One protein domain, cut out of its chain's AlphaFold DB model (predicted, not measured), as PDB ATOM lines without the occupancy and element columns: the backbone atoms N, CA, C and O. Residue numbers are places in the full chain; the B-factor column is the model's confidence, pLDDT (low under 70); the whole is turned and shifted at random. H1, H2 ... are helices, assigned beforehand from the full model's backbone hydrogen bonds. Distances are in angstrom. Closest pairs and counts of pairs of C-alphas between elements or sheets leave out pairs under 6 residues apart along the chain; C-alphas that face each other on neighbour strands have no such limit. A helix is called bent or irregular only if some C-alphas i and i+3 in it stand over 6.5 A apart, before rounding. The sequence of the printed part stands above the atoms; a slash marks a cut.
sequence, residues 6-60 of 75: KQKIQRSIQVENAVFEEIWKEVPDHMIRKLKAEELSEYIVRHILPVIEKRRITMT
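What this domain is: This is residues 6 to 60 of the 75 residues of an uncharacterized protein of Leptospira stimsonii (UniProt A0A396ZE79). One long bent helix, H4, runs along the length of the domain, and three short helices, H1, H2 and H3, sit in a loose C round its first arm, H4a, and the bend. H1 packs on H4a, H2 crosses near the bend, H3 comes near H4a on the side away from H1, and residues 54 to 60 stick out as a free end. The printed part has 55 residues with four named helices, H1, H2, H3 and H4 in that order, and no named strand; its class is all helix. It is compact, with a radius of gyration of the C-alphas of 11.0 A, and elongated, spanning 34 by 20 by 16 A.

How they stand to each other: H1, residues 6 to 13, is close to but not clearly touching H2, residues 17 to 26; their closest C-alphas, of Gln 10 and Phe 20, are 6.8 A apart. H4, residues 37 to 59, was assigned as one helix by its hydrogen bonds but is bent: C-alphas 46 and 49 are 6.6 A apart, and its arms H4a, residues 37 to 46, and H4b, residues 49 to 59, stand at a steep tilt of 40 degrees. H1 and H4a touch, the closest C-alphas being those of Ile 9 and Ser 41 at 5.7 A, and run the same way at a steep tilt of 48 degrees. H2 and H4b only just touch, with 3 pairs of C-alphas within 8 A, the closest those of Ile 23 and Leu 49 at 6.8 A. H3, residues 29 to 34, is close to but not clearly touching H4a, with C-alphas of Ile 32 and Leu 40 at 7.2 A. H1 and H3 are apart. In H1, H2, H3, H4a and H4b every O i to N i+4 pair is within hydrogen-bond range.

Where its parts are: H1 begins at C-alpha 6, (-23.259, -21.046, 33.233), and is 10.9 A long; H2 is 14.6 A and H3 8.7 A. H4a is 14.4 A and H4b 15.3 A, ending at C-alpha 59, (-36.462, -28.708, 11.103).

The domain as a whole: The C-alphas farthest apart, of Lys 34 and Thr 60, are 35.0 A apart. The printed part has no cut, and the links H1 to H2, H2 to H3 and H3 to H4 are tight. Mean pLDDT of the printed part is 82.0; residues 56 to 60 are under 70.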
ATOM      1  N   LYS A   6     -22.213 -21.103  34.264       81.62
ATOM      2  CA  LYS A   6     -23.259 -21.046  33.233       81.62
ATOM      3  C   LYS A   6     -23.431 -19.628  32.666       81.62
ATOM      4  O   LYS A   6     -23.384 -19.454  31.456       81.62
ATOM      5  N   GLN A   7     -23.523 -18.608  33.524       82.69
ATOM      6  CA  GLN A   7     -23.661 -17.206  33.099       82.69
ATOM      7  C   GLN A   7     -22.426 -16.670  32.365       82.69
ATOM      8  O   GLN A   7     -22.558 -15.889  31.423       82.69
ATOM      9  N   LYS A   8     -21.218 -17.080  32.777       83.62
ATOM     10  CA  LYS A   8     -19.974 -16.704  32.085       83.62
ATOM     11  C   LYS A   8     -19.943 -17.257  30.659       83.62
ATOM     12  O   LYS A   8     -19.632 -16.521  29.731       83.62
ATOM     13  N   ILE A   9     -20.329 -18.520  30.490       84.19
ATOM     14  CA  ILE A   9     -20.375 -19.181  29.179       84.19
ATOM     15  C   ILE A   9     -21.470 -18.561  28.304       84.19
ATOM     16  O   ILE A   9     -21.210 -18.236  27.152       84.19
ATOM     17  N   GLN A  10     -22.655 -18.303  28.859       83.19
ATOM     18  CA  GLN A  10     -23.751 -17.649  28.140       83.19
ATOM     19  C   GLN A  10     -23.336 -16.286  27.560       83.19
ATOM     20  O   GLN A  10     -23.623 -15.991  26.403       83.19
ATOM     21  N   ARG A  11     -22.595 -15.477  28.331       80.75
ATOM     22  CA  ARG A  11     -22.042 -14.198  27.847       80.75
ATOM     23  C   ARG A  11     -20.962 -14.373  26.782       80.75
ATOM     24  O   ARG A  11     -20.856 -13.524  25.905       80.75
ATOM     25  N   SER A  12     -20.172 -15.441  26.867       81.94
ATOM     26  CA  SER A  12     -19.079 -15.710  25.928       81.94
ATOM     27  C   SER A  12     -19.574 -16.110  24.540       81.94
ATOM     28  O   SER A  12     -18.956 -15.741  23.551       81.94
ATOM     29  N   ILE A  13     -20.665 -16.874  24.463       79.12
ATOM     30  CA  ILE A  13     -21.174 -17.422  23.194       79.12
ATOM     31  C   ILE A  13     -22.199 -16.463  22.545       79.12
ATOM     32  O   ILE A  13     -22.495 -16.593  21.365       79.12
ATOM     33  N   GLN A  14     -22.710 -15.465  23.284       78.50
ATOM     34  CA  GLN A  14     -23.647 -14.435  22.790       78.50
ATOM     35  C   GLN A  14     -24.882 -14.997  22.053       78.50
ATOM     36  O   GLN A  14     -25.381 -14.396  21.104       78.50
ATOM     37  N   VAL A  15     -25.396 -16.146  22.495       78.88
ATOM     38  CA  VAL A  15     -26.576 -16.783  21.890       78.88
ATOM     39  C   VAL A  15     -27.839 -16.413  22.661       78.88
ATOM     40  O   VAL A  15     -27.805 -16.194  23.873       78.88
ATOM     41  N   GLU A  16     -28.970 -16.390  21.961       80.38
ATOM     42  CA  GLU A  16     -30.292 -16.257  22.566       80.38
ATOM     43  C   GLU A  16     -30.534 -17.345  23.632       80.38
ATOM     44  O   GLU A  16     -30.165 -18.512  23.464       80.38
ATOM     45  N   ASN A  17     -31.186 -16.963  24.736       80.62
ATOM     46  CA  ASN A  17     -31.369 -17.813  25.919       80.62
ATOM     47  C   ASN A  17     -32.018 -19.166  25.600       80.62
ATOM     48  O   ASN A  17     -31.637 -20.178  26.185       80.62
ATOM     49  N   ALA A  18     -32.969 -19.194  24.663       80.12
ATOM     50  CA  ALA A  18     -33.648 -20.422  24.258       80.12
ATOM     51  C   ALA A  18     -32.677 -21.435  23.628       80.12
ATOM     52  O   ALA A  18     -32.701 -22.615  23.969       80.12
ATOM     53  N   VAL A  19     -31.781 -20.966  22.757       79.62
ATOM     54  CA  VAL A  19     -30.759 -21.812  22.122       79.62
ATOM     55  C   VAL A  19     -29.713 -22.238  23.143       79.62
ATOM     56  O   VAL A  19     -29.250 -23.373  23.124       79.62
ATOM     57  N   PHE A  20     -29.363 -21.349  24.072       85.12
ATOM     58  CA  PHE A  20     -28.408 -21.663  25.125       85.12
ATOM     59  C   PHE A  20     -28.893 -22.789  26.048       85.12
ATOM     60  O   PHE A  20     -28.102 -23.657  26.407       85.12
ATOM     61  N   GLU A  21     -30.179 -22.827  26.404       85.56
ATOM     62  CA  GLU A  21     -30.737 -23.935  27.191       85.56
ATOM     63  C   GLU A  21     -30.732 -25.265  26.417       85.56
ATOM     64  O   GLU A  21     -30.468 -26.310  27.008       85.56
ATOM     65  N   GLU A  22     -30.972 -25.245  25.101       84.69
ATOM     66  CA  GLU A  22     -30.840 -26.438  24.246       84.69
ATOM     67  C   GLU A  22     -29.391 -26.929  24.192       84.69
ATOM     68  O   GLU A  22     -29.126 -28.106  24.431       84.69
ATOM     69  N   ILE A  23     -28.448 -26.012  23.958       86.00
ATOM     70  CA  ILE A  23     -27.008 -26.279  23.985       86.00
ATOM     71  C   ILE A  23     -26.609 -26.899  25.319       86.00
ATOM     72  O   ILE A  23     -25.924 -27.916  25.341       86.00
ATOM     73  N   TRP A  24     -27.048 -26.307  26.431       85.94
ATOM     74  CA  TRP A  24     -26.640 -26.719  27.768       85.94
ATOM     75  C   TRP A  24     -27.094 -28.139  28.121       85.94
ATOM     76  O   TRP A  24     -26.383 -28.831  28.844       85.94
ATOM     77  N   LYS A  25     -28.237 -28.593  27.593       87.56
ATOM     78  CA  LYS A  25     -28.723 -29.974  27.765       87.56
ATOM     79  C   LYS A  25     -27.878 -31.010  27.022       87.56
ATOM     80  O   LYS A  25     -27.804 -32.150  27.462       87.56
ATOM     81  N   GLU A  26     -27.263 -30.621  25.912       86.56
ATOM     82  CA  GLU A  26     -26.411 -31.497  25.095       86.56
ATOM     83  C   GLU A  26     -24.961 -31.540  25.624       86.56
ATOM     84  O   GLU A  26     -24.159 -32.373  25.199       86.56
ATOM     85  N   VAL A  27     -24.595 -30.660  26.569       87.25
ATOM     86  CA  VAL A  27     -23.269 -30.677  27.201       87.25
ATOM     87  C   VAL A  27     -23.171 -31.856  28.179       87.25
ATOM     88  O   VAL A  27     -23.938 -31.917  29.139       87.25
ATOM     89  N   PRO A  28     -22.176 -32.751  28.041       87.38
ATOM     90  CA  PRO A  28     -22.000 -33.844  28.989       87.38
ATOM     91  C   PRO A  28     -21.592 -33.358  30.391       87.38
ATOM     92  O   PRO A  28     -20.641 -32.585  30.544       87.38
ATOM     93  N   ASP A  29     -22.219 -33.902  31.437       86.88
ATOM     94  CA  ASP A  29     -21.979 -33.513  32.840       86.88
ATOM     95  C   ASP A  29     -20.512 -33.623  33.277       86.88
ATOM     96  O   ASP A  29     -20.002 -32.797  34.042       86.88
ATOM     97  N   HIS A  30     -19.797 -34.635  32.780       89.19
ATOM     98  CA  HIS A  30     -18.384 -34.826  33.099       89.19
ATOM     99  C   HIS A  30     -17.514 -33.674  32.565       89.19
ATOM    100  O   HIS A  30     -16.542 -33.287  33.216       89.19
ATOM    101  N   MET A  31     -17.884 -33.070  31.431       85.12
ATOM    102  CA  MET A  31     -17.198 -31.897  30.885       85.12
ATOM    103  C   MET A  31     -17.517 -30.637  31.691       85.12
ATOM    104  O   MET A  31     -16.616 -29.843  31.960       85.12
ATOM    105  N   ILE A  32     -18.759 -30.496  32.170       86.62
ATOM    106  CA  ILE A  32     -19.170 -29.389  33.050       86.62
ATOM    107  C   ILE A  32     -18.342 -29.381  34.338       86.62
ATOM    108  O   ILE A  32     -17.955 -28.309  34.815       86.62
ATOM    109  N   ARG A  33     -18.034 -30.557  34.893       86.81
ATOM    110  CA  ARG A  33     -17.223 -30.690  36.113       86.81
ATOM    111  C   ARG A  33     -15.727 -30.486  35.864       86.81
ATOM    112  O   ARG A  33     -15.072 -29.869  36.698       86.81
ATOM    113  N   LYS A  34     -15.195 -30.981  34.740       88.12
ATOM    114  CA  LYS A  34     -13.746 -31.056  34.486       88.12
ATOM    115  C   LYS A  34     -13.152 -29.824  33.795       88.12
ATOM    116  O   LYS A  34     -12.041 -29.436  34.133       88.12
ATOM    117  N   LEU A  35     -13.861 -29.220  32.840       86.94
ATOM    118  CA  LEU A  35     -13.318 -28.130  32.018       86.94
ATOM    119  C   LEU A  35     -13.417 -26.766  32.696       86.94
ATOM    120  O   LEU A  35     -14.319 -26.532  33.499       86.94
ATOM    121  N   LYS A  36     -12.555 -25.815  32.336       88.12
ATOM    122  CA  LYS A  36     -12.752 -24.396  32.685       88.12
ATOM    123  C   LYS A  36     -13.886 -23.779  31.856       88.12
ATOM    124  O   LYS A  36     -14.370 -24.368  30.897       88.12
ATOM    125  N   ALA A  37     -14.355 -22.594  32.254       83.94
ATOM    126  CA  ALA A  37     -15.434 -21.901  31.535       83.94
ATOM    127  C   ALA A  37     -15.062 -21.602  30.070       83.94
ATOM    128  O   ALA A  37     -15.896 -21.788  29.192       83.94
ATOM    129  N   GLU A  38     -13.815 -21.196  29.820       86.00
ATOM    130  CA  GLU A  38     -13.290 -20.891  28.481       86.00
ATOM    131  C   GLU A  38     -13.224 -22.149  27.606       86.00
ATOM    132  O   GLU A  38     -13.832 -22.193  26.540       86.00
ATOM    133  N   GLU A  39     -12.605 -23.221  28.101       86.31
ATOM    134  CA  GLU A  39     -12.505 -24.502  27.387       86.31
ATOM    135  C   GLU A  39     -13.883 -25.095  27.069       86.31
ATOM    136  O   GLU A  39     -14.117 -25.610  25.977       86.31
ATOM    137  N   LEU A  40     -14.821 -25.001  28.018       87.50
ATOM    138  CA  LEU A  40     -16.185 -25.475  27.814       87.50
ATOM    139  C   LEU A  40     -16.916 -24.626  26.766       87.50
ATOM    140  O   LEU A  40     -17.679 -25.170  25.973       87.50
ATOM    141  N   SER A  41     -16.661 -23.314  26.731       86.38
ATOM    142  CA  SER A  41     -17.226 -22.431  25.709       86.38
ATOM    143  C   SER A  41     -16.687 -22.748  24.310       86.38
ATOM    144  O   SER A  41     -17.479 -22.860  23.376       86.38
ATOM    145  N   GLU A  42     -15.383 -23.008  24.167       86.88
ATOM    146  CA  GLU A  42     -14.794 -23.427  22.889       86.88
ATOM    147  C   GLU A  42     -15.334 -24.781  22.427       86.88
ATOM    148  O   GLU A  42     -15.676 -24.943  21.254       86.88
ATOM    149  N   TYR A  43     -15.451 -25.744  23.344       88.69
ATOM    150  CA  TYR A  43     -16.021 -27.054  23.043       88.69
ATOM    151  C   TYR A  43     -17.459 -26.934  22.530       88.69
ATOM    152  O   TYR A  43     -17.808 -27.521  21.504       88.69
ATOM    153  N   ILE A  44     -18.279 -26.128  23.209       87.00
ATOM    154  CA  ILE A  44     -19.659 -25.869  22.802       87.00
ATOM    155  C   ILE A  44     -19.699 -25.273  21.392       87.00
ATOM    156  O   ILE A  44     -20.444 -25.774  20.552       87.00
ATOM    157  N   VAL A  45     -18.890 -24.248  21.113       86.19
ATOM    158  CA  VAL A  45     -18.860 -23.581  19.801       86.19
ATOM    159  C   VAL A  45     -18.413 -24.533  18.692       86.19
ATOM    160  O   VAL A  45     -18.986 -24.516  17.607       86.19
ATOM    161  N   ARG A  46     -17.418 -25.392  18.945       86.88
ATOM    162  CA  ARG A  46     -16.874 -26.301  17.922       86.88
ATOM    163  C   ARG A  46     -17.730 -27.540  17.677       86.88
ATOM    164  O   ARG A  46     -17.778 -28.014  16.546       86.88
ATOM    165  N   HIS A  47     -18.375 -28.078  18.710       85.38
ATOM    166  CA  HIS A  47     -19.000 -29.404  18.632       85.38
ATOM    167  C   HIS A  47     -20.514 -29.402  18.826       85.38
ATOM    168  O   HIS A  47     -21.190 -30.207  18.195       85.38
ATOM    169  N   ILE A  48     -21.062 -28.517  19.662       85.19
ATOM    170  CA  ILE A  48     -22.492 -28.545  20.016       85.19
ATOM    171  C   ILE A  48     -23.287 -27.543  19.175       85.19
ATOM    172  O   ILE A  48     -24.319 -27.899  18.604       85.19
ATOM    173  N   LEU A  49     -22.785 -26.312  19.040       83.31
ATOM    174  CA  LEU A  49     -23.427 -25.248  18.266       83.31
ATOM    175  C   LEU A  49     -23.735 -25.685  16.820       83.31
ATOM    176  O   LEU A  49     -24.896 -25.585  16.420       83.31
ATOM    177  N   PRO A  50     -22.791 -26.282  16.058       83.81
ATOM    178  CA  PRO A  50     -23.049 -26.649  14.666       83.81
ATOM    179  C   PRO A  50     -24.070 -27.785  14.535       83.81
ATOM    180  O   PRO A  50     -24.760 -27.890  13.524       83.81
ATOM    181  N   VAL A  51     -24.175 -28.657  15.542       84.38
ATOM    182  CA  VAL A  51     -25.151 -29.757  15.563       84.38
ATOM    183  C   VAL A  51     -26.558 -29.206  15.778       84.38
ATOM    184  O   VAL A  51     -27.490 -29.615  15.085       84.38
ATOM    185  N   ILE A  52     -26.709 -28.241  16.686       80.81
ATOM    186  CA  ILE A  52     -27.994 -27.593  16.968       80.81
ATOM    187  C   ILE A  52     -28.428 -26.706  15.803       80.81
ATOM    188  O   ILE A  52     -29.586 -26.773  15.391       80.81
ATOM    189  N   GLU A  53     -27.509 -25.945  15.207       78.62
ATOM    190  CA  GLU A  53     -27.786 -25.168  13.997       78.62
ATOM    191  C   GLU A  53     -28.235 -26.070  12.843       78.62
ATOM    192  O   GLU A  53     -29.282 -25.824  12.244       78.62
ATOM    193  N   LYS A  54     -27.530 -27.180  12.581       77.50
ATOM    194  CA  LYS A  54     -27.948 -28.169  11.570       77.50
ATOM    195  C   LYS A  54     -29.317 -28.774  11.873       77.50
ATOM    196  O   LYS A  54     -30.123 -28.928  10.954       77.50
ATOM    197  N   ARG A  55     -29.612 -29.098  13.138       75.50
ATOM    198  CA  ARG A  55     -30.923 -29.625  13.558       75.50
ATOM    199  C   ARG A  55     -32.029 -28.597  13.290       75.50
ATOM    200  O   ARG A  55     -33.054 -28.957  12.722       75.50
ATOM    201  N   ARG A  56     -31.800 -27.314  13.593       69.06
ATOM    202  CA  ARG A  56     -32.748 -26.218  13.316       69.06
ATOM    203  C   ARG A  56     -32.957 -25.959  11.825       69.06
ATOM    204  O   ARG A  56     -34.096 -25.777  11.403       69.06
ATOM    205  N   ILE A  57     -31.893 -25.989  11.024       62.91
ATOM    206  CA  ILE A  57     -31.983 -25.851   9.561       62.91
ATOM    207  C   ILE A  57     -32.787 -27.016   8.969       62.91
ATOM    208  O   ILE A  57     -33.642 -26.814   8.116       62.91
ATOM    209  N   THR A  58     -32.573 -28.233   9.474       59.56
ATOM    210  CA  THR A  58     -33.293 -29.431   9.012       59.56
ATOM    211  C   THR A  58     -34.768 -29.417   9.435       59.56
ATOM    212  O   THR A  58     -35.630 -29.850   8.676       59.56
ATOM    213  N   MET A  59     -35.082 -28.883  10.621       56.91
ATOM    214  CA  MET A  59     -36.462 -28.708  11.103       56.91
ATOM    215  C   MET A  59     -37.206 -27.534  10.457       56.91
ATOM    216  O   MET A  59     -38.429 -27.468  10.551       56.91
ATOM    217  N   THR A  60     -36.500 -26.630   9.778       51.12
ATOM    218  CA  THR A  60     -37.097 -25.558   8.974       51.12
ATOM    219  C   THR A  60     -36.853 -25.828   7.489       51.12
ATOM    220  O   THR A  60     -36.107 -25.090   6.842       51.12
TER     221      THR A  60